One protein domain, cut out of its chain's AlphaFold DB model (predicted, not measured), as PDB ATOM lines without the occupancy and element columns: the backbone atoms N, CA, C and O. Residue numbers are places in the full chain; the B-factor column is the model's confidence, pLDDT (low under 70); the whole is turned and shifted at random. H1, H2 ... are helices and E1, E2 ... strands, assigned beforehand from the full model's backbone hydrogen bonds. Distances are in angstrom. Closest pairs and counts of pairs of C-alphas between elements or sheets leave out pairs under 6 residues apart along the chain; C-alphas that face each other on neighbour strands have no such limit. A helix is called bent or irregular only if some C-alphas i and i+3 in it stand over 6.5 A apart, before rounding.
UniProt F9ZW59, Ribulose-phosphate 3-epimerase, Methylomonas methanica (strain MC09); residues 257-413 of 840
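This is residues 257 to 413 of the 840 residues of the protein "Ribulose-phosphate 3-epimerase" of Methylomonas methanica (strain MC09) (UniProt F9ZW59). What shape do these atoms make? They form two layers, helices on one face of a sheet: a twisted sheet of seven strands, with the long H2 and H3 side by side over one face as a helical hairpin, and the short H1 packed on H2. What parts come in what order? The 157 printed residues include four named helices and seven named strands, E1 H1 H2 H3 E2 H4 E3 E4 E5 E6 E7, of the mixed class; the sheet's order is E1 E7 E6 E5 E4 E3 E2, all antiparallel. How is it spread? It is compact, with a radius of gyration of the C-alphas of 15.7 A, and elongated, spanning 49 by 31 by 25 A.

Where does the first strand pair? E1, residues 257 to 259, is an edge strand antiparallel to E7, residues 409 to 412; N 259 and O 409 are 2.9 A apart, within hydrogen-bond range. How do the helices stand? H1, residues 265 to 270, touches only residues 281 to 285 of H2, residues 278 to 301, at a steep tilt of 52 degrees; their closest C-alphas, of Ala 266 and Glu 285, are 5.3 A apart. H2 touches H3, residues 313 to 331, in a hairpin at a shallow tilt of 18 degrees, opposite ways, the closest C-alphas being those of Ala 290 and Leu 320, 6.4 A apart. H3 lies over E2, residues 334 to 340, at a height over the sheet of 7.4 A. What follows E2? H4, residues 343 to 347, only grazes the sheet, with residues 343 to 346. E3, residues 353 to 360, E4, 366 to 373, E5, 377 to 384, E6, 387 to 394, and E7 form a meander, each strand the antiparallel neighbour of the one before; N 357 and O 369 of E3 and E4 are 2.8 A apart. Are the helix backbones complete? Every O i to N i+4 pair is within hydrogen-bond range in H1, H2 and H4, and 13 of 15 in H3.

Where does the printed part begin? C-alpha 257 of E1 is at (379.390, 237.668, 190.934). How long are the longer elements? H2 measures 35.0 A, H3 27.4 A, E3 23.8 A and E6 23.2 A from first to last C-alpha; H3 is irregular, with C-alphas 327 and 330 7.9 A apart. Where does E7 end? C-alpha 412 is at (376.163, 242.223, 187.092).

How far does it reach? The two C-alphas farthest apart, of Arg 274 and Ala 307, are 50.4 A apart, and the printed part has no cut. Which links are long? Those from H2 to H3 and from E6 to E7 are. Where is confidence low? The mean pLDDT of the printed part is 76.3, and 42 residues are under 70, among them residues 396 to 413.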
ATOM      1  N   THR A 257     379.393 238.601 189.815       60.94
ATOM      2  CA  THR A 257     379.390 237.668 190.934       60.94
ATOM      3  C   THR A 257     378.228 236.696 190.777       60.94
ATOM      4  O   THR A 257     377.080 237.074 190.529       60.94
ATOM      5  N   ARG A 258     378.527 235.400 190.892       65.06
ATOM      6  CA  ARG A 258     377.502 234.352 190.928       65.06
ATOM      7  C   ARG A 258     377.004 234.185 192.352       65.06
ATOM      8  O   ARG A 258     377.813 234.073 193.269       65.06
ATOM      9  N   HIS A 259     375.688 234.136 192.517       65.69
ATOM     10  CA  HIS A 259     375.053 233.986 193.821       65.69
ATOM     11  C   HIS A 259     374.087 232.807 193.864       65.69
ATOM     12  O   HIS A 259     373.334 232.549 192.919       65.69
ATOM     13  N   ASP A 260     374.102 232.112 195.001       60.41
ATOM     14  CA  ASP A 260     373.261 230.953 195.286       60.41
ATOM     15  C   ASP A 260     371.879 231.407 195.790       60.41
ATOM     16  O   ASP A 260     371.509 231.209 196.945       60.41
ATOM     17  N   GLY A 261     371.099 232.033 194.908       67.44
ATOM     18  CA  GLY A 261     369.721 232.439 195.197       67.44
ATOM     19  C   GLY A 261     369.570 233.813 195.860       67.44
ATOM     20  O   GLY A 261     370.539 234.523 196.114       67.44
ATOM     21  N   ILE A 262     368.309 234.218 196.059       70.38
ATOM     22  CA  ILE A 262     367.951 235.551 196.566       70.38
ATOM     23  C   ILE A 262     368.475 235.808 197.991       70.38
ATOM     24  O   ILE A 262     368.967 236.911 198.190       70.38
ATOM     25  N   PRO A 263     368.462 234.850 198.947       77.19
ATOM     26  CA  PRO A 263     368.897 235.099 200.322       77.19
ATOM     27  C   PRO A 263     370.287 235.751 200.457       77.19
ATOM     28  O   PRO A 263     371.298 235.201 200.026       77.19
ATOM     29  N   GLY A 264     370.349 236.899 201.133       76.38
ATOM     30  CA  GLY A 264     371.561 237.689 201.362       76.38
ATOM     31  C   GLY A 264     371.872 238.707 200.260       76.38
ATOM     32  O   GLY A 264     372.759 239.548 200.449       76.38
ATOM     33  N   LEU A 265     371.131 238.695 199.147       78.44
ATOM     34  CA  LEU A 265     371.336 239.591 198.008       78.44
ATOM     35  C   LEU A 265     371.089 241.055 198.383       78.44
ATOM     36  O   LEU A 265     371.852 241.940 197.992       78.44
ATOM     37  N   ALA A 266     370.063 241.326 199.192       81.44
ATOM     38  CA  ALA A 266     369.746 242.680 199.640       81.44
ATOM     39  C   ALA A 266     370.899 243.306 200.442       81.44
ATOM     40  O   ALA A 266     371.280 244.453 200.197       81.44
ATOM     41  N   THR A 267     371.502 242.531 201.347       77.44
ATOM     42  CA  THR A 267     372.657 242.950 202.157       77.44
ATOM     43  C   THR A 267     373.879 243.246 201.291       77.44
ATOM     44  O   THR A 267     374.631 244.171 201.577       77.44
ATOM     45  N   GLN A 268     374.073 242.509 200.200       75.38
ATOM     46  CA  GLN A 268     375.169 242.774 199.268       75.38
ATOM     47  C   GLN A 268     374.921 244.022 198.419       75.38
ATOM     48  O   GLN A 268     375.859 244.779 198.171       75.38
ATOM     49  N   ILE A 269     373.677 244.243 197.980       77.69
ATOM     50  CA  ILE A 269     373.297 245.410 197.175       77.69
ATOM     51  C   ILE A 269     373.381 246.698 197.995       77.69
ATOM     52  O   ILE A 269     373.907 247.690 197.500       77.69
ATOM     53  N   LEU A 270     372.868 246.700 199.228       74.25
ATOM     54  CA  LEU A 270     372.804 247.898 200.074       74.25
ATOM     55  C   LEU A 270     374.012 248.059 201.004       74.25
ATOM     56  O   LEU A 270     374.154 249.109 201.631       74.25
ATOM     57  N   SER A 271     374.897 247.057 201.053       70.00
ATOM     58  CA  SER A 271     375.924 246.849 202.084       70.00
ATOM     59  C   SER A 271     375.343 246.659 203.495       70.00
ATOM     60  O   SER A 271     374.216 247.052 203.792       70.00
ATOM     61  N   SER A 272     376.149 246.123 204.412       71.62
ATOM     62  CA  SER A 272     375.761 245.943 205.816       71.62
ATOM     63  C   SER A 272     375.802 247.232 206.654       71.62
ATOM     64  O   SER A 272     375.882 247.127 207.864       71.62
ATOM     65  N   SER A 273     375.802 248.442 206.088       76.50
ATOM     66  CA  SER A 273     375.904 249.699 206.860       76.50
ATOM     67  C   SER A 273     374.785 249.886 207.904       76.50
ATOM     68  O   SER A 273     373.627 249.562 207.656       76.50
ATOM     69  N   ARG A 274     375.093 250.510 209.054       76.19
ATOM     70  CA  ARG A 274     374.115 250.902 210.092       76.19
ATOM     71  C   ARG A 274     373.091 251.925 209.608       76.19
ATOM     72  O   ARG A 274     372.024 252.039 210.211       76.19
ATOM     73  N   PHE A 275     373.409 252.686 208.562       73.38
ATOM     74  CA  PHE A 275     372.463 253.612 207.936       73.38
ATOM     75  C   PHE A 275     371.403 252.893 207.102       73.38
ATOM     76  O   PHE A 275     370.386 253.501 206.759       73.38
ATOM     77  N   VAL A 276     371.612 251.607 206.816       78.12
ATOM     78  CA  VAL A 276     370.620 250.731 206.207       78.12
ATOM     79  C   VAL A 276     369.986 249.903 207.319       78.12
ATOM     80  O   VAL A 276     370.601 249.020 207.914       78.12
ATOM     81  N   ALA A 277     368.730 250.203 207.645       79.88
ATOM     82  CA  ALA A 277     368.029 249.458 208.683       79.88
ATOM     83  C   ALA A 277     367.924 247.968 208.282       79.88
ATOM     84  O   ALA A 277     367.485 247.685 207.167       79.88
ATOM     85  N   PRO A 278     368.207 246.997 209.173       84.06
ATOM     86  CA  PRO A 278     368.076 245.570 208.848       84.06
ATOM     87  C   PRO A 278     366.677 245.183 208.349       84.06
ATOM     88  O   PRO A 278     366.524 244.347 207.462       84.06
ATOM     89  N   ALA A 279     365.644 245.845 208.879       87.00
ATOM     90  CA  ALA A 279     364.273 245.698 208.402       87.00
ATOM     91  C   ALA A 279     364.097 246.130 206.936       87.00
ATOM     92  O   ALA A 279     363.275 245.552 206.233       87.00
ATOM     93  N   PHE A 280     364.863 247.123 206.477       86.44
ATOM     94  CA  PHE A 280     364.836 247.600 205.098       86.44
ATOM     95  C   PHE A 280     365.548 246.632 204.147       86.44
ATOM     96  O   PHE A 280     365.001 246.334 203.090       86.44
ATOM     97  N   CYS A 281     366.682 246.042 204.554       86.31
ATOM     98  CA  CYS A 281     367.290 244.929 203.812       86.31
ATOM     99  C   CYS A 281     366.310 243.757 203.677       86.31
ATOM    100  O   CYS A 281     366.076 243.279 202.574       86.31
ATOM    101  N   ALA A 282     365.667 243.355 204.777       88.94
ATOM    102  CA  ALA A 282     364.671 242.284 204.758       88.94
ATOM    103  C   ALA A 282     363.447 242.615 203.880       88.94
ATOM    104  O   ALA A 282     362.864 241.717 203.273       88.94
ATOM    105  N   ALA A 283     363.049 243.887 203.804       91.31
ATOM    106  CA  ALA A 283     361.980 244.343 202.919       91.31
ATOM    107  C   ALA A 283     362.381 244.280 201.438       91.31
ATOM    108  O   ALA A 283     361.583 243.830 200.614       91.31
ATOM    109  N   LEU A 284     363.610 244.684 201.098       89.94
ATOM    110  CA  LEU A 284     364.158 244.531 199.748       89.94
ATOM    111  C   LEU A 284     364.213 243.049 199.350       89.94
ATOM    112  O   LEU A 284     363.721 242.689 198.288       89.94
ATOM    113  N   GLU A 285     364.738 242.196 200.227       88.25
ATOM    114  CA  GLU A 285     364.801 240.740 200.057       88.25
ATOM    115  C   GLU A 285     363.423 240.150 199.723       88.25
ATOM    116  O   GLU A 285     363.231 239.521 198.684       88.25
ATOM    117  N   ALA A 286     362.423 240.460 200.552       90.44
ATOM    118  CA  ALA A 286     361.054 240.001 200.353       90.44
ATOM    119  C   ALA A 286     360.419 240.553 199.065       90.44
ATOM    120  O   ALA A 286     359.562 239.899 198.474       90.44
ATOM    121  N   SER A 287     360.832 241.742 198.617       92.00
ATOM    122  CA  SER A 287     360.368 242.317 197.349       92.00
ATOM    123  C   SER A 287     360.953 241.580 196.145       92.00
ATOM    124  O   SER A 287     360.244 241.359 195.167       92.00
ATOM    125  N   LEU A 288     362.223 241.170 196.215       87.38
ATOM    126  CA  LEU A 288     362.862 240.356 195.178       87.38
ATOM    127  C   LEU A 288     362.198 238.973 195.083       87.38
ATOM    128  O   LEU A 288     361.892 238.524 193.980       87.38
ATOM    129  N   ASP A 289     361.884 238.348 196.221       84.44
ATOM    130  CA  ASP A 289     361.123 237.090 196.258       84.44
ATOM    131  C   ASP A 289     359.720 237.248 195.636       84.44
ATOM    132  O   ASP A 289     359.268 236.410 194.850       84.44
ATOM    133  N   ALA A 290     359.027 238.348 195.951       88.50
ATOM    134  CA  ALA A 290     357.714 238.649 195.384       88.50
ATOM    135  C   ALA A 290     357.774 238.830 193.858       88.50
ATOM    136  O   ALA A 290     356.884 238.358 193.153       88.50
ATOM    137  N   LEU A 291     358.838 239.443 193.333       87.31
ATOM    138  CA  LEU A 291     359.058 239.573 191.891       87.31
ATOM    139  C   LEU A 291     359.272 238.222 191.204       87.31
ATOM    140  O   LEU A 291     358.726 238.010 190.125       87.31
ATOM    141  N   VAL A 292     359.991 237.287 191.832       81.12
ATOM    142  CA  VAL A 292     360.119 235.910 191.314       81.12
ATOM    143  C   VAL A 292     358.781 235.172 191.341       81.12
ATOM    144  O   VAL A 292     358.470 234.410 190.429       81.12
ATOM    145  N   THR A 293     357.961 235.409 192.363       83.62
ATOM    146  CA  THR A 293     356.616 234.817 192.446       83.62
ATOM    147  C   THR A 293     355.719 235.355 191.331       83.62
ATOM    148  O   THR A 293     355.013 234.599 190.667       83.62
ATOM    149  N   TRP A 294     355.784 236.662 191.086       86.00
ATOM    150  CA  TRP A 294     355.052 237.298 189.999       86.00
ATOM    151  C   TRP A 294     355.514 236.795 188.624       86.00
ATOM    152  O   TRP A 294     354.686 236.491 187.771       86.00
ATOM    153  N   ASP A 295     356.820 236.613 188.431       83.12
ATOM    154  CA  ASP A 295     357.405 236.026 187.224       83.12
ATOM    155  C   ASP A 295     356.868 234.617 186.910       83.12
ATOM    156  O   ASP A 295     356.496 234.323 185.771       83.12
ATOM    157  N   GLN A 296     356.738 233.763 187.932       79.88
ATOM    158  CA  GLN A 296     356.108 232.445 187.790       79.88
ATOM    159  C   GLN A 296     354.648 232.562 187.337       79.88
ATOM    160  O   GLN A 296     354.235 231.859 186.414       79.88
ATOM    161  N   TYR A 297     353.891 233.493 187.927       82.38
ATOM    162  CA  TYR A 297     352.498 233.736 187.554       82.38
ATOM    163  C   TYR A 297     352.353 234.198 186.094       82.38
ATOM    164  O   TYR A 297     351.466 233.725 185.379       82.38
ATOM    165  N   VAL A 298     353.258 235.056 185.607       82.62
ATOM    166  CA  VAL A 298     353.314 235.439 184.184       82.62
ATOM    167  C   VAL A 298     353.544 234.210 183.299       82.62
ATOM    168  O   VAL A 298     352.834 234.017 182.309       82.62
ATOM    169  N   GLY A 299     354.492 233.344 183.667       79.06
ATOM    170  CA  GLY A 299     354.766 232.097 182.948       79.06
ATOM    171  C   GLY A 299     353.590 231.110 182.933       79.06
ATOM    172  O   GLY A 299     353.410 230.384 181.953       79.06
ATOM    173  N   ASP A 300     352.773 231.080 183.986       78.38
ATOM    174  CA  ASP A 300     351.536 230.293 184.032       78.38
ATOM    175  C   ASP A 300     350.474 230.860 183.086       78.38
ATOM    176  O   ASP A 300     349.905 230.111 182.289       78.38
ATOM    177  N   CYS A 301     350.275 232.182 183.092       77.75
ATOM    178  CA  CYS A 301     349.310 232.854 182.220       77.75
ATOM    179  C   CYS A 301     349.627 232.655 180.730       77.75
ATOM    180  O   CYS A 301     348.722 232.410 179.937       77.75
ATOM    181  N   LEU A 302     350.906 232.693 180.337       75.75
ATOM    182  CA  LEU A 302     351.323 232.487 178.940       75.75
ATOM    183  C   LEU A 302     350.992 231.083 178.396       75.75
ATOM    184  O   LEU A 302     350.900 230.903 177.180       75.75
ATOM    185  N   ARG A 303     350.818 230.092 179.281       73.56
ATOM    186  CA  ARG A 303     350.539 228.685 178.937       73.56
ATOM    187  C   ARG A 303     349.063 228.314 179.002       73.56
ATOM    188  O   ARG A 303     348.690 227.244 178.530       73.56
ATOM    189  N   GLN A 304     348.250 229.167 179.609       69.69
ATOM    190  CA  GLN A 304     346.825 228.948 179.794       69.69
ATOM    191  C   GLN A 304     346.020 229.538 178.627       69.69
ATOM    192  O   GLN A 304     346.480 230.423 177.896       69.69
ATOM    193  N   ASP A 305     344.805 229.027 178.433       62.31
ATOM    194  CA  ASP A 305     343.849 229.624 177.500       62.31
ATOM    195  C   ASP A 305     343.300 230.924 178.096       62.31
ATOM    196  O   ASP A 305     343.039 230.996 179.298       62.31
ATOM    197  N   LEU A 306     343.055 231.943 177.262       62.69
ATOM    198  CA  LEU A 306     342.577 233.262 177.715       62.69
ATOM    199  C   LEU A 306     341.323 233.176 178.601       62.69
ATOM    200  O   LEU A 306     341.202 233.917 179.570       62.69
ATOM    201  N   ALA A 307     340.419 232.235 178.312       57.75
ATOM    202  CA  ALA A 307     339.186 232.019 179.073       57.75
ATOM    203  C   ALA A 307     339.406 231.457 180.495       57.75
ATOM    204  O   ALA A 307     338.487 231.488 181.311       57.75
ATOM    205  N   SER A 308     340.601 230.933 180.786       63.44
ATOM    206  CA  SER A 308     340.976 230.368 182.092       63.44
ATOM    207  C   SER A 308     341.743 231.345 182.991       63.44
ATOM    208  O   SER A 308     341.988 231.046 184.159       63.44
ATOM    209  N   ILE A 309     342.077 232.536 182.482       64.56
ATOM    210  CA  ILE A 309     342.714 233.593 183.270       64.56
ATOM    211  C   ILE A 309     341.618 234.347 184.032       64.56
ATOM    212  O   ILE A 309     340.839 235.101 183.453       64.56
ATOM    213  N   HIS A 310     341.546 234.123 185.345       64.31
ATOM    214  CA  HIS A 310     340.499 234.679 186.215       64.31
ATOM    215  C   HIS A 310     340.944 235.892 187.048       64.31
ATOM    216  O   HIS A 310     340.136 236.446 187.787       64.31
ATOM    217  N   SER A 311     342.217 236.286 186.966       66.19
ATOM    218  CA  SER A 311     342.786 237.417 187.703       66.19
ATOM    219  C   SER A 311     343.817 238.134 186.835       66.19
ATOM    220  O   SER A 311     344.534 237.500 186.060       66.19
ATOM    221  N   ASP A 312     343.859 239.458 186.944       71.00
ATOM    222  CA  ASP A 312     344.828 240.300 186.250       71.00
ATOM    223  C   ASP A 312     346.221 240.197 186.914       71.00
ATOM    224  O   ASP A 312     346.356 240.180 188.139       71.00
ATOM    225  N   LEU A 313     347.286 240.186 186.104       75.25
ATOM    226  CA  LEU A 313     348.674 240.324 186.551       75.25
ATOM    227  C   LEU A 313     348.899 241.521 187.478       75.25
ATOM    228  O   LEU A 313     349.738 241.429 188.378       75.25
ATOM    229  N   ARG A 314     348.222 242.656 187.256       78.62
ATOM    230  CA  ARG A 314     348.356 243.795 188.164       78.62
ATOM    231  C   ARG A 314     347.650 243.534 189.482       78.62
ATOM    232  O   ARG A 314     348.264 243.785 190.510       78.62
ATOM    233  N   GLN A 315     346.436 242.994 189.467       80.06
ATOM    234  CA  GLN A 315     345.743 242.588 190.691       80.06
ATOM    235  C   GLN A 315     346.608 241.617 191.517       80.06
ATOM    236  O   GLN A 315     346.731 241.759 192.734       80.06
ATOM    237  N   GLN A 316     347.301 240.679 190.858       83.44
ATOM    238  CA  GLN A 316     348.285 239.818 191.520       83.44
ATOM    239  C   GLN A 316     349.487 240.592 192.067       83.44
ATOM    240  O   GLN A 316     349.900 240.353 193.202       83.44
ATOM    241  N   ALA A 317     350.042 241.542 191.310       86.88
ATOM    242  CA  ALA A 317     351.122 242.395 191.803       86.88
ATOM    243  C   ALA A 317     350.686 243.230 193.023       86.88
ATOM    244  O   ALA A 317     351.424 243.318 194.001       86.88
ATOM    245  N   GLU A 318     349.484 243.804 193.006       87.88
ATOM    246  CA  GLU A 318     348.914 244.580 194.114       87.88
ATOM    247  C   GLU A 318     348.645 243.703 195.342       87.88
ATOM    248  O   GLU A 318     348.970 244.101 196.460       87.88
ATOM    249  N   SER A 319     348.152 242.478 195.143       88.75
ATOM    250  CA  SER A 319     348.014 241.468 196.198       88.75
ATOM    251  C   SER A 319     349.362 241.142 196.854       88.75
ATOM    252  O   SER A 319     349.483 241.177 198.083       88.75
ATOM    253  N   LEU A 320     350.414 240.925 196.052       89.25
ATOM    254  CA  LEU A 320     351.777 240.724 196.554       89.25
ATOM    255  C   LEU A 320     352.269 241.940 197.352       89.25
ATOM    256  O   LEU A 320     352.820 241.771 198.442       89.25
ATOM    257  N   MET A 321     352.040 243.163 196.858       92.81
ATOM    258  CA  MET A 321     352.427 244.390 197.568       92.81
ATOM    259  C   MET A 321     351.671 244.547 198.888       92.81
ATOM    260  O   MET A 321     352.291 244.854 199.904       92.81
ATOM    261  N   SER A 322     350.367 244.262 198.913       91.00
ATOM    262  CA  SER A 322     349.565 244.286 200.140       91.00
ATOM    263  C   SER A 322     350.076 243.270 201.164       91.00
ATOM    264  O   SER A 322     350.209 243.588 202.347       91.00
ATOM    265  N   GLY A 323     350.449 242.067 200.716       92.94
ATOM    266  CA  GLY A 323     351.077 241.056 201.567       92.94
ATOM    267  C   GLY A 323     352.398 241.537 202.183       92.94
ATOM    268  O   GLY A 323     352.642 241.325 203.375       92.94
ATOM    269  N   LEU A 324     353.233 242.237 201.407       93.31
ATOM    270  CA  LEU A 324     354.465 242.855 201.907       93.31
ATOM    271  C   LEU A 324     354.177 243.990 202.900       93.31
ATOM    272  O   LEU A 324     354.772 244.020 203.978       93.31
ATOM    273  N   GLU A 325     353.236 244.884 202.597       91.31
ATOM    274  CA  GLU A 325     352.841 245.966 203.507       91.31
ATOM    275  C   GLU A 325     352.342 245.425 204.849       91.31
ATOM    276  O   GLU A 325     352.773 245.897 205.900       91.31
ATOM    277  N   GLN A 326     351.510 244.381 204.842       93.12
ATOM    278  CA  GLN A 326     351.053 243.724 206.068       93.12
ATOM    279  C   GLN A 326     352.219 243.106 206.851       93.12
ATOM    280  O   GLN A 326     352.294 243.253 208.075       93.12
ATOM    281  N   ARG A 327     353.161 242.454 206.155       94.19
ATOM    282  CA  ARG A 327     354.348 241.833 206.764       94.19
ATOM    283  C   ARG A 327     355.254 242.855 207.457       94.19
ATOM    284  O   ARG A 327     355.798 242.540 208.516       94.19
ATOM    285  N   PHE A 328     355.406 244.055 206.895       92.88
ATOM    286  CA  PHE A 328     356.315 245.095 207.402       92.88
ATOM    287  C   PHE A 328     355.612 246.317 208.024       92.88
ATOM    288  O   PHE A 328     356.253 247.337 208.302       92.88
ATOM    289  N   ALA A 329     354.310 246.220 208.314       88.56
ATOM    290  CA  ALA A 329     353.511 247.315 208.866       88.56
ATOM    291  C   ALA A 329     354.097 247.888 210.169       88.56
ATOM    292  O   ALA A 329     354.113 249.101 210.377       88.56
ATOM    293  N   LYS A 330     354.645 247.026 211.041       90.75
ATOM    294  CA  LYS A 330     355.249 247.431 212.326       90.75
ATOM    295  C   LYS A 330     356.514 248.274 212.157       90.75
ATOM    296  O   LYS A 330     356.873 249.022 213.060       90.75
ATOM    297  N   GLN A 331     357.195 248.138 211.022       90.00
ATOM    298  CA  GLN A 331     358.426 248.846 210.687       90.00
ATOM    299  C   GLN A 331     358.154 250.120 209.872       90.00
ATOM    300  O   GLN A 331     359.097 250.834 209.540       90.00
ATOM    301  N   ASN A 332     356.879 250.421 209.578       89.19
ATOM    302  CA  ASN A 332     356.444 251.577 208.791       89.19
ATOM    303  C   ASN A 332     357.144 251.650 207.414       89.19
ATOM    304  O   ASN A 332     357.479 252.727 206.923       89.19
ATOM    305  N   ILE A 333     357.382 250.479 206.811       90.81
ATOM    306  CA  ILE A 333     357.893 250.338 205.445       90.81
ATOM    307  C   ILE A 333     356.696 250.253 204.501       90.81
ATOM    308  O   ILE A 333     355.742 249.528 204.775       90.81
ATOM    309  N   ARG A 334     356.747 251.005 203.402       91.31
ATOM    310  CA  ARG A 334     355.677 251.069 202.399       91.31
ATOM    311  C   ARG A 334     356.135 250.461 201.085       91.31
ATOM    312  O   ARG A 334     357.290 250.655 200.704       91.31
ATOM    313  N   PHE A 335     355.216 249.801 200.385       93.38
ATOM    314  CA  PHE A 335     355.466 249.195 199.081       93.38
ATOM    315  C   PHE A 335     354.452 249.753 198.092       93.38
ATOM    316  O   PHE A 335     353.252 249.683 198.316       93.38
ATOM    317  N   ARG A 336     354.929 250.343 196.999       90.31
ATOM    318  CA  ARG A 336     354.057 250.927 195.978       90.31
ATOM    319  C   ARG A 336     354.359 250.340 194.623       90.31
ATOM    320  O   ARG A 336     355.494 250.426 194.159       90.31
ATOM    321  N   LEU A 337     353.330 249.813 193.975       89.94
ATOM    322  CA  LEU A 337     353.372 249.511 192.556       89.94
ATOM    323  C   LEU A 337     353.323 250.829 191.770       89.94
ATOM    324  O   LEU A 337     352.387 251.602 191.934       89.94
ATOM    325  N   ARG A 338     354.341 251.099 190.951       89.31
ATOM    326  CA  ARG A 338     354.497 252.359 190.199       89.31
ATOM    327  C   ARG A 338     354.370 252.186 188.691       89.31
ATOM    328  O   ARG A 338     353.983 253.120 187.999       89.31
ATOM    329  N   HIS A 339     354.721 251.006 188.190       87.06
ATOM    330  CA  HIS A 339     354.733 250.691 186.766       87.06
ATOM    331  C   HIS A 339     354.315 249.242 186.543       87.06
ATOM    332  O   HIS A 339     354.699 248.362 187.312       87.06
ATOM    333  N   THR A 340     353.560 248.978 185.482       81.69
ATOM    334  CA  THR A 340     353.285 247.613 185.036       81.69
ATOM    335  C   THR A 340     352.885 247.585 183.566       81.69
ATOM    336  O   THR A 340     352.022 248.346 183.133       81.69
ATOM    337  N   HIS A 341     353.467 246.668 182.800       71.06
ATOM    338  CA  HIS A 341     352.944 246.254 181.499       71.06
ATOM    339  C   HIS A 341     352.158 244.962 181.702       71.06
ATOM    340  O   HIS A 341     352.632 243.886 181.356       71.06
ATOM    341  N   ALA A 342     351.007 245.051 182.363       56.44
ATOM    342  CA  ALA A 342     350.347 243.858 182.882       56.44
ATOM    343  C   ALA A 342     349.526 243.107 181.819       56.44
ATOM    344  O   ALA A 342     349.988 242.103 181.296       56.44
ATOM    345  N   LEU A 343     348.319 243.531 181.454       51.25
ATOM    346  CA  LEU A 343     347.407 242.569 180.820       51.25
ATOM    347  C   LEU A 343     347.698 242.257 179.354       51.25
ATOM    348  O   LEU A 343     347.817 241.099 178.957       51.25
ATOM    349  N   HIS A 344     347.737 243.291 178.513       53.16
ATOM    350  CA  HIS A 344     347.535 243.082 177.080       53.16
ATOM    351  C   HIS A 344     348.706 242.356 176.410       53.16
ATOM    352  O   HIS A 344     348.486 241.594 175.471       53.16
ATOM    353  N   GLN A 345     349.936 242.576 176.885       58.75
ATOM    354  CA  GLN A 345     351.117 241.931 176.314       58.75
ATOM    355  C   GLN A 345     351.095 240.432 176.616       58.75
ATOM    356  O   GLN A 345     351.215 239.629 175.697       58.75
ATOM    357  N   VAL A 346     350.801 240.034 177.859       57.66
ATOM    358  CA  VAL A 346     350.657 238.614 178.217       57.66
ATOM    359  C   VAL A 346     349.483 237.961 177.494       57.66
ATOM    360  O   VAL A 346     349.638 236.850 176.992       57.66
ATOM    361  N   TYR A 347     348.351 238.654 177.330       60.47
ATOM    362  CA  TYR A 347     347.228 238.138 176.535       60.47
ATOM    363  C   TYR A 347     347.567 237.927 175.064       60.47
ATOM    364  O   TYR A 347     347.131 236.948 174.460       60.47
ATOM    365  N   LYS A 348     348.383 238.810 174.490       59.88
ATOM    366  CA  LYS A 348     348.914 238.635 173.139       59.88
ATOM    367  C   LYS A 348     350.120 237.690 173.105       59.88
ATOM    368  O   LYS A 348     350.647 237.440 172.027       59.88
ATOM    369  N   ARG A 349     350.570 237.166 174.251       69.44
ATOM    370  CA  ARG A 349     351.793 236.359 174.409       69.44
ATOM    371  C   ARG A 349     353.059 237.066 173.913       69.44
ATOM    372  O   ARG A 349     353.968 236.436 173.385       69.44
ATOM    373  N   HIS A 350     353.100 238.381 174.080       70.56
ATOM    374  CA  HIS A 350     354.235 239.236 173.770       70.56
ATOM    375  C   HIS A 350     355.064 239.475 175.039       70.56
ATOM    376  O   HIS A 350     354.535 239.789 176.106       70.56
ATOM    377  N   LEU A 351     356.379 239.326 174.906       75.75
ATOM    378  CA  LEU A 351     357.389 239.688 175.899       75.75
ATOM    379  C   LEU A 351     358.301 240.770 175.288       75.75
ATOM    380  O   LEU A 351     358.433 240.808 174.064       75.75
ATOM    381  N   PRO A 352     358.959 241.627 176.091       78.81
ATOM    382  CA  PRO A 352     359.049 241.574 177.548       78.81
ATOM    383  C   PRO A 352     357.849 242.178 178.288       78.81
ATOM    384  O   PRO A 352     357.203 243.115 177.824       78.81
ATOM    385  N   VAL A 353     357.608 241.671 179.496       82.44
ATOM    386  CA  VAL A 353     356.648 242.218 180.471       82.44
ATOM    387  C   VAL A 353     357.431 242.854 181.607       82.44
ATOM    388  O   VAL A 353     358.441 242.305 182.031       82.44
ATOM    389  N   SER A 354     357.012 244.015 182.113       88.19
ATOM    390  CA  SER A 354     357.777 244.712 183.152       88.19
ATOM    391  C   SER A 354     356.927 245.195 184.313       88.19
ATOM    392  O   SER A 354     355.787 245.602 184.097       88.19
ATOM    393  N   LEU A 355     357.519 245.245 185.506       89.94
ATOM    394  CA  LEU A 355     356.902 245.715 186.747       89.94
ATOM    395  C   LEU A 355     357.856 246.654 187.482       89.94
ATOM    396  O   LEU A 355     359.022 246.320 187.666       89.94
ATOM    397  N   GLY A 356     357.364 247.807 187.923       93.00
ATOM    398  CA  GLY A 356     358.122 248.762 188.726       93.00
ATOM    399  C   GLY A 356     357.517 248.933 190.112       93.00
ATOM    400  O   GLY A 356     356.344 249.276 190.241       93.00
ATOM    401  N   ILE A 357     358.322 248.731 191.151       93.94
ATOM    402  CA  ILE A 357     357.940 248.852 192.561       93.94
ATOM    403  C   ILE A 357     358.838 249.892 193.235       93.94
ATOM    404  O   ILE A 357     360.007 250.046 192.889       93.94
ATOM    405  N   THR A 358     358.303 250.610 194.217       94.25
ATOM    406  CA  THR A 358     359.081 251.427 195.154       94.25
ATOM    407  C   THR A 358     358.890 250.922 196.578       94.25
ATOM    408  O   THR A 358     357.759 250.770 197.036       94.25
ATOM    409  N   VAL A 359     359.999 250.712 197.282       92.94
ATOM    410  CA  VAL A 359     360.059 250.379 198.708       92.94
ATOM    411  C   VAL A 359     360.560 251.608 199.459       92.94
ATOM    412  O   VAL A 359     361.638 252.119 199.156       92.94
ATOM    413  N   THR A 360     359.794 252.107 200.428       90.69
ATOM    414  CA  THR A 360     360.137 253.326 201.179       90.69
ATOM    415  C   THR A 360     360.222 253.053 202.674       90.69
ATOM    416  O   THR A 360     359.271 252.542 203.266       90.69
ATOM    417  N   ALA A 361     361.342 253.435 203.290       82.44
ATOM    418  CA  ALA A 361     361.552 253.364 204.735       82.44
ATOM    419  C   ALA A 361     361.249 254.705 205.445       82.44
ATOM    420  O   ALA A 361     361.305 255.767 204.819       82.44
ATOM    421  N   PRO A 362     361.009 254.700 206.774       72.56
ATOM    422  CA  PRO A 362     360.765 255.916 207.563       72.56
ATOM    423  C   PRO A 362     361.887 256.961 207.511       72.56
ATOM    424  O   PRO A 362     361.626 258.147 207.688       72.56
ATOM    425  N   SER A 363     363.125 256.539 207.240       64.00
ATOM    426  CA  SER A 363     364.297 257.406 207.048       64.00
ATOM    427  C   SER A 363     364.295 258.171 205.712       64.00
ATOM    428  O   SER A 363     365.291 258.809 205.387       64.00
ATOM    429  N   GLN A 364     363.204 258.101 204.935       61.84
ATOM    430  CA  GLN A 364     363.059 258.628 203.566       61.84
ATOM    431  C   GLN A 364     363.990 257.998 202.521       61.84
ATOM    432  O   GLN A 364     364.087 258.486 201.399       61.84
ATOM    433  N   GLN A 365     364.634 256.878 202.847       69.38
ATOM    434  CA  GLN A 365     365.329 256.074 201.850       69.38
ATOM    435  C   GLN A 365     364.299 255.338 200.985       69.38
ATOM    436  O   GLN A 365     363.428 254.630 201.502       69.38
ATOM    437  N   ALA A 366     364.406 255.517 199.671       86.06
ATOM    438  CA  ALA A 366     363.629 254.792 198.679       86.06
ATOM    439  C   ALA A 366     364.546 253.874 197.865       86.06
ATOM    440  O   ALA A 366     365.659 254.254 197.485       86.06
ATOM    441  N   ILE A 367     364.061 252.662 197.613       89.44
ATOM    442  CA  ILE A 367     364.631 251.737 196.639       89.44
ATOM    443  C   ILE A 367     363.556 251.453 195.606       89.44
ATOM    444  O   ILE A 367     362.414 251.138 195.936       89.44
ATOM    445  N   HIS A 368     363.943 251.548 194.352       93.56
ATOM    446  CA  HIS A 368     363.118 251.294 193.199       93.56
ATOM    447  C   HIS A 368     363.563 249.979 192.568       93.56
ATOM    448  O   HIS A 368     364.752 249.748 192.353       93.56
ATOM    449  N   LEU A 369     362.598 249.117 192.284       93.88
ATOM    450  CA  LEU A 369     362.803 247.832 191.635       93.88
ATOM    451  C   LEU A 369     362.104 247.862 190.292       93.88
ATOM    452  O   LEU A 369     360.895 248.060 190.274       93.88
ATOM    453  N   LEU A 370     362.835 247.657 189.205       93.44
ATOM    454  CA  LEU A 370     362.271 247.519 187.867       93.44
ATOM    455  C   LEU A 370     362.607 246.128 187.330       93.44
ATOM    456  O   LEU A 370     363.764 245.831 187.036       93.44
ATOM    457  N   ALA A 371     361.591 245.277 187.238       90.69
ATOM    458  CA  ALA A 371     361.680 243.937 186.685       90.69
ATOM    459  C   ALA A 371     361.306 243.940 185.199       90.69
ATOM    460  O   ALA A 371     360.302 244.541 184.826       90.69
ATOM    461  N   GLU A 372     362.074 243.235 184.375       89.00
ATOM    462  CA  GLU A 372     361.799 242.933 182.968       89.00
ATOM    463  C   GLU A 372     361.856 241.405 182.775       89.00
ATOM    464  O   GLU A 372     362.895 240.771 182.971       89.00
ATOM    465  N   ILE A 373     360.719 240.811 182.424       85.06
ATOM    466  CA  ILE A 373     360.501 239.381 182.199       85.06
ATOM    467  C   ILE A 373     360.659 239.093 180.710       85.06
ATOM    468  O   ILE A 373     359.897 239.603 179.891       85.06
ATOM    469  N   GLU A 374     361.602 238.223 180.369       81.38
ATOM    470  CA  GLU A 374     361.857 237.728 179.014       81.38
ATOM    471  C   GLU A 374     361.721 236.201 178.954       81.38
ATOM    472  O   GLU A 374     361.545 235.522 179.973       81.38
ATOM    473  N   HIS A 375     361.838 235.635 177.748       76.81
ATOM    474  CA  HIS A 375     361.790 234.186 177.548       76.81
ATOM    475  C   HIS A 375     362.907 233.446 178.291       76.81
ATOM    476  O   HIS A 375     362.635 232.440 178.942       76.81
ATOM    477  N   SER A 376     364.137 233.956 178.211       77.94
ATOM    478  CA  SER A 376     365.346 233.305 178.735       77.94
ATOM    479  C   SER A 376     365.916 233.964 179.997       77.94
ATOM    480  O   SER A 376     366.918 233.494 180.538       77.94
ATOM    481  N   SER A 377     365.336 235.078 180.454       80.38
ATOM    482  CA  SER A 377     365.808 235.755 181.663       80.38
ATOM    483  C   SER A 377     364.754 236.598 182.375       80.38
ATOM    484  O   SER A 377     363.821 237.107 181.762       80.38
ATOM    485  N   LEU A 378     364.957 236.790 183.678       82.62
ATOM    486  CA  LEU A 378     364.379 237.871 184.473       82.62
ATOM    487  C   LEU A 378     365.493 238.885 184.769       82.62
ATOM    488  O   LEU A 378     366.503 238.543 185.389       82.62
ATOM    489  N   ARG A 379     365.331 240.127 184.310       85.38
ATOM    490  CA  ARG A 379     366.254 241.238 184.580       85.38
ATOM    491  C   ARG A 379     365.651 242.134 185.659       85.38
ATOM    492  O   ARG A 379     364.544 242.626 185.495       85.38
ATOM    493  N   LEU A 380     366.367 242.353 186.756       86.75
ATOM    494  CA  LEU A 380     365.935 243.175 187.887       86.75
ATOM    495  C   LEU A 380     366.908 244.334 188.079       86.75
ATOM    496  O   LEU A 380     368.071 244.128 188.423       86.75
ATOM    497  N   GLN A 381     366.435 245.559 187.898       89.06
ATOM    498  CA  GLN A 381     367.186 246.759 188.244       89.06
ATOM    499  C   GLN A 381     366.803 247.203 189.652       89.06
ATOM    500  O   GLN A 381     365.642 247.511 189.913       89.06
ATOM    501  N   VAL A 382     367.785 247.247 190.549       88.19
ATOM    502  CA  VAL A 382     367.648 247.775 191.909       88.19
ATOM    503  C   VAL A 382     368.319 249.135 191.950       88.19
ATOM    504  O   VAL A 382     369.541 249.232 191.850       88.19
ATOM    505  N   ILE A 383     367.519 250.190 192.045       88.00
ATOM    506  CA  ILE A 383     367.971 251.576 191.949       88.00
ATOM    507  C   ILE A 383     367.634 252.298 193.246       88.00
ATOM    508  O   ILE A 383     366.535 252.187 193.772       88.00
ATOM    509  N   SER A 384     368.577 253.055 193.781       82.00
ATOM    510  CA  SER A 384     368.372 253.884 194.966       82.00
ATOM    511  C   SER A 384     369.151 255.186 194.837       82.00
ATOM    512  O   SER A 384     369.916 255.379 193.889       82.00
ATOM    513  N   ALA A 385     369.040 256.060 195.841       74.44
ATOM    514  CA  ALA A 385     369.928 257.214 195.959       74.44
ATOM    515  C   ALA A 385     371.413 256.815 195.940       74.44
ATOM    516  O   ALA A 385     372.237 257.622 195.521       74.44
ATOM    517  N   ALA A 386     371.732 255.579 196.326       70.81
ATOM    518  CA  ALA A 386     373.070 255.025 196.315       70.81
ATOM    519  C   ALA A 386     373.500 254.485 194.939       70.81
ATOM    520  O   ALA A 386     374.653 254.133 194.787       70.81
ATOM    521  N   GLY A 387     372.645 254.433 193.914       75.19
ATOM    522  CA  GLY A 387     373.004 253.971 192.564       75.19
ATOM    523  C   GLY A 387     372.193 252.764 192.093       75.19
ATOM    524  O   GLY A 387     371.141 252.466 192.654       75.19
ATOM    525  N   ARG A 388     372.676 252.100 191.032       82.44
ATOM    526  CA  ARG A 388     371.998 250.990 190.341       82.44
ATOM    527  C   ARG A 388     372.782 249.686 190.451       82.44
ATOM    528  O   ARG A 388     373.964 249.667 190.128       82.44
ATOM    529  N   SER A 389     372.075 248.604 190.752       80.12
ATOM    530  CA  SER A 389     372.527 247.221 190.585       80.12
ATOM    531  C   SER A 389     371.610 246.500 189.599       80.12
ATOM    532  O   SER A 389     370.396 246.691 189.645       80.12
ATOM    533  N   LEU A 390     372.169 245.672 188.715       80.25
ATOM    534  CA  LEU A 390     371.402 244.810 187.819       80.25
ATOM    535  C   LEU A 390     371.584 243.354 188.260       80.25
ATOM    536  O   LEU A 390     372.697 242.846 188.375       80.25
ATOM    537  N   VAL A 391     370.475 242.678 188.514       78.62
ATOM    538  CA  VAL A 391     370.441 241.252 188.829       78.62
ATOM    539  C   VAL A 391     369.786 240.548 187.653       78.62
ATOM    540  O   VAL A 391     368.680 240.906 187.254       78.62
ATOM    541  N   ARG A 392     370.469 239.563 187.074       79.88
ATOM    542  CA  ARG A 392     369.943 238.754 185.978       79.88
ATOM    543  C   ARG A 392     369.779 237.318 186.446       79.88
ATOM    544  O   ARG A 392     370.715 236.684 186.926       79.88
ATOM    545  N   VAL A 393     368.576 236.801 186.261       75.81
ATOM    546  CA  VAL A 393     368.244 235.402 186.513       75.81
ATOM    547  C   VAL A 393     368.049 234.739 185.162       75.81
ATOM    548  O   VAL A 393     367.104 235.077 184.450       75.81
ATOM    549  N   GLU A 394     368.952 233.847 184.769       75.12
ATOM    550  CA  GLU A 394     368.775 233.035 183.560       75.12
ATOM    551  C   GLU A 394     367.786 231.914 183.854       75.12
ATOM    552  O   GLU A 394     367.980 231.177 184.819       75.12
ATOM    553  N   ARG A 395     366.723 231.811 183.048       71.19
ATOM    554  CA  ARG A 395     365.648 230.827 183.237       71.19
ATOM    555  C   ARG A 395     364.774 230.672 181.997       71.19
ATOM    556  O   ARG A 395     364.610 231.624 181.243       71.19
ATOM    557  N   GLU A 396     364.120 229.527 181.833       67.19
ATOM    558  CA  GLU A 396     363.112 229.319 180.783       67.19
ATOM    559  C   GLU A 396     361.711 229.698 181.287       67.19
ATOM    560  O   GLU A 396     361.226 229.158 182.284       67.19
ATOM    561  N   ILE A 397     361.044 230.638 180.608       66.94
ATOM    562  CA  ILE A 397     359.666 231.008 180.951       66.94
ATOM    563  C   ILE A 397     358.715 229.846 180.620       66.94
ATOM    564  O   ILE A 397     358.658 229.366 179.490       66.94
ATOM    565  N   GLY A 398     357.957 229.368 181.608       54.75
ATOM    566  CA  GLY A 398     356.925 228.347 181.391       54.75
ATOM    567  C   GLY A 398     357.394 226.881 181.336       54.75
ATOM    568  O   GLY A 398     356.578 226.000 181.053       54.75
ATOM    569  N   SER A 399     358.644 226.546 181.660       53.50
ATOM    570  CA  SER A 399     359.050 225.144 181.866       53.50
ATOM    571  C   SER A 399     358.811 224.730 183.327       53.50
ATOM    572  O   SER A 399     359.606 225.045 184.209       53.50
ATOM    573  N   LEU A 400     357.729 224.002 183.622       46.12
ATOM    574  CA  LEU A 400     357.599 223.303 184.910       46.12
ATOM    575  C   LEU A 400     358.089 221.863 184.751       46.12
ATOM    576  O   LEU A 400     357.292 220.936 184.628       46.12
ATOM    577  N   THR A 401     359.402 221.652 184.789       37.47
ATOM    578  CA  THR A 401     359.926 220.383 185.296       37.47
ATOM    579  C   THR A 401     360.270 220.572 186.774       37.47
ATOM    580  O   THR A 401     361.146 221.367 187.103       37.47
ATOM    581  N   PRO A 402     359.643 219.830 187.707       40.47
ATOM    582  CA  PRO A 402     360.036 219.821 189.116       40.47
ATOM    583  C   PRO A 402     361.326 219.006 189.323       40.47
ATOM    584  O   PRO A 402     361.422 218.158 190.209       40.47
ATOM    585  N   ARG A 403     362.334 219.218 188.468       35.38
ATOM    586  CA  ARG A 403     363.648 218.589 188.580       35.38
ATOM    587  C   ARG A 403     364.761 219.605 188.330       35.38
ATOM    588  O   ARG A 403     365.152 219.845 187.199       35.38
ATOM    589  N   ASN A 404     365.338 220.006 189.461       36.94
ATOM    590  CA  ASN A 404     366.755 220.282 189.704       36.94
ATOM    591  C   ASN A 404     367.261 221.735 189.664       36.94
ATOM    592  O   ASN A 404     367.620 222.264 188.623       36.94
ATOM    593  N   ARG A 405     367.529 222.181 190.904       37.72
ATOM    594  CA  ARG A 405     368.535 223.143 191.389       37.72
ATOM    595  C   ARG A 405     368.221 224.634 191.201       37.72
ATOM    596  O   ARG A 405     367.682 225.009 190.168       37.72
ATOM    597  N   PRO A 406     368.576 225.481 192.193       41.38
ATOM    598  CA  PRO A 406     368.575 226.926 191.999       41.38
ATOM    599  C   PRO A 406     369.453 227.233 190.785       41.38
ATOM    600  O   PRO A 406     370.621 226.838 190.743       41.38
ATOM    601  N   GLN A 407     368.868 227.852 189.762       48.09
ATOM    602  CA  GLN A 407     369.640 228.359 188.635       48.09
ATOM    603  C   GLN A 407     370.543 229.488 189.162       48.09
ATOM    604  O   GLN A 407     370.104 230.256 190.021       48.09
ATOM    605  N   PRO A 408     371.817 229.551 188.741       43.66
ATOM    606  CA  PRO A 408     372.761 230.535 189.260       43.66
ATOM    607  C   PRO A 408     372.236 231.952 189.006       43.66
ATOM    608  O   PRO A 408     371.884 232.290 187.876       43.66
ATOM    609  N   LEU A 409     372.196 232.788 190.046       51.06
ATOM    610  CA  LEU A 409     371.944 234.215 189.871       51.06
ATOM    611  C   LEU A 409     373.232 234.863 189.380       51.06
ATOM    612  O   LEU A 409     374.261 234.776 190.053       51.06
ATOM    613  N   LEU A 410     373.175 235.519 188.225       47.09
ATOM    614  CA  LEU A 410     374.250 236.387 187.775       47.09
ATOM    615  C   LEU A 410     373.948 237.797 188.290       47.09
ATOM    616  O   LEU A 410     373.000 238.448 187.843       47.09
ATOM    617  N   ILE A 411     374.744 238.289 189.233       51.47
ATOM    618  CA  ILE A 411     374.740 239.712 189.557       51.47
ATOM    619  C   ILE A 411     375.737 240.376 188.627       51.47
ATOM    620  O   ILE A 411     376.914 240.048 188.668       51.47
ATOM    621  N   ALA A 412     375.280 241.338 187.834       48.31
ATOM    622  CA  ALA A 412     376.163 242.223 187.092       48.31
ATOM    623  C   ALA A 412     375.985 243.639 187.647       48.31
ATOM    624  O   ALA A 412     374.972 244.302 187.413       48.31
ATOM    625  N   ARG A 413     376.966 244.147 188.400       51.31
ATOM    626  CA  ARG A 413     376.961 245.561 188.815       51.31
ATOM    627  C   ARG A 413     377.312 246.438 187.617       51.31
ATOM    628  O   ARG A 413     378.474 246.713 187.342       51.31
TER     629      ARG A 413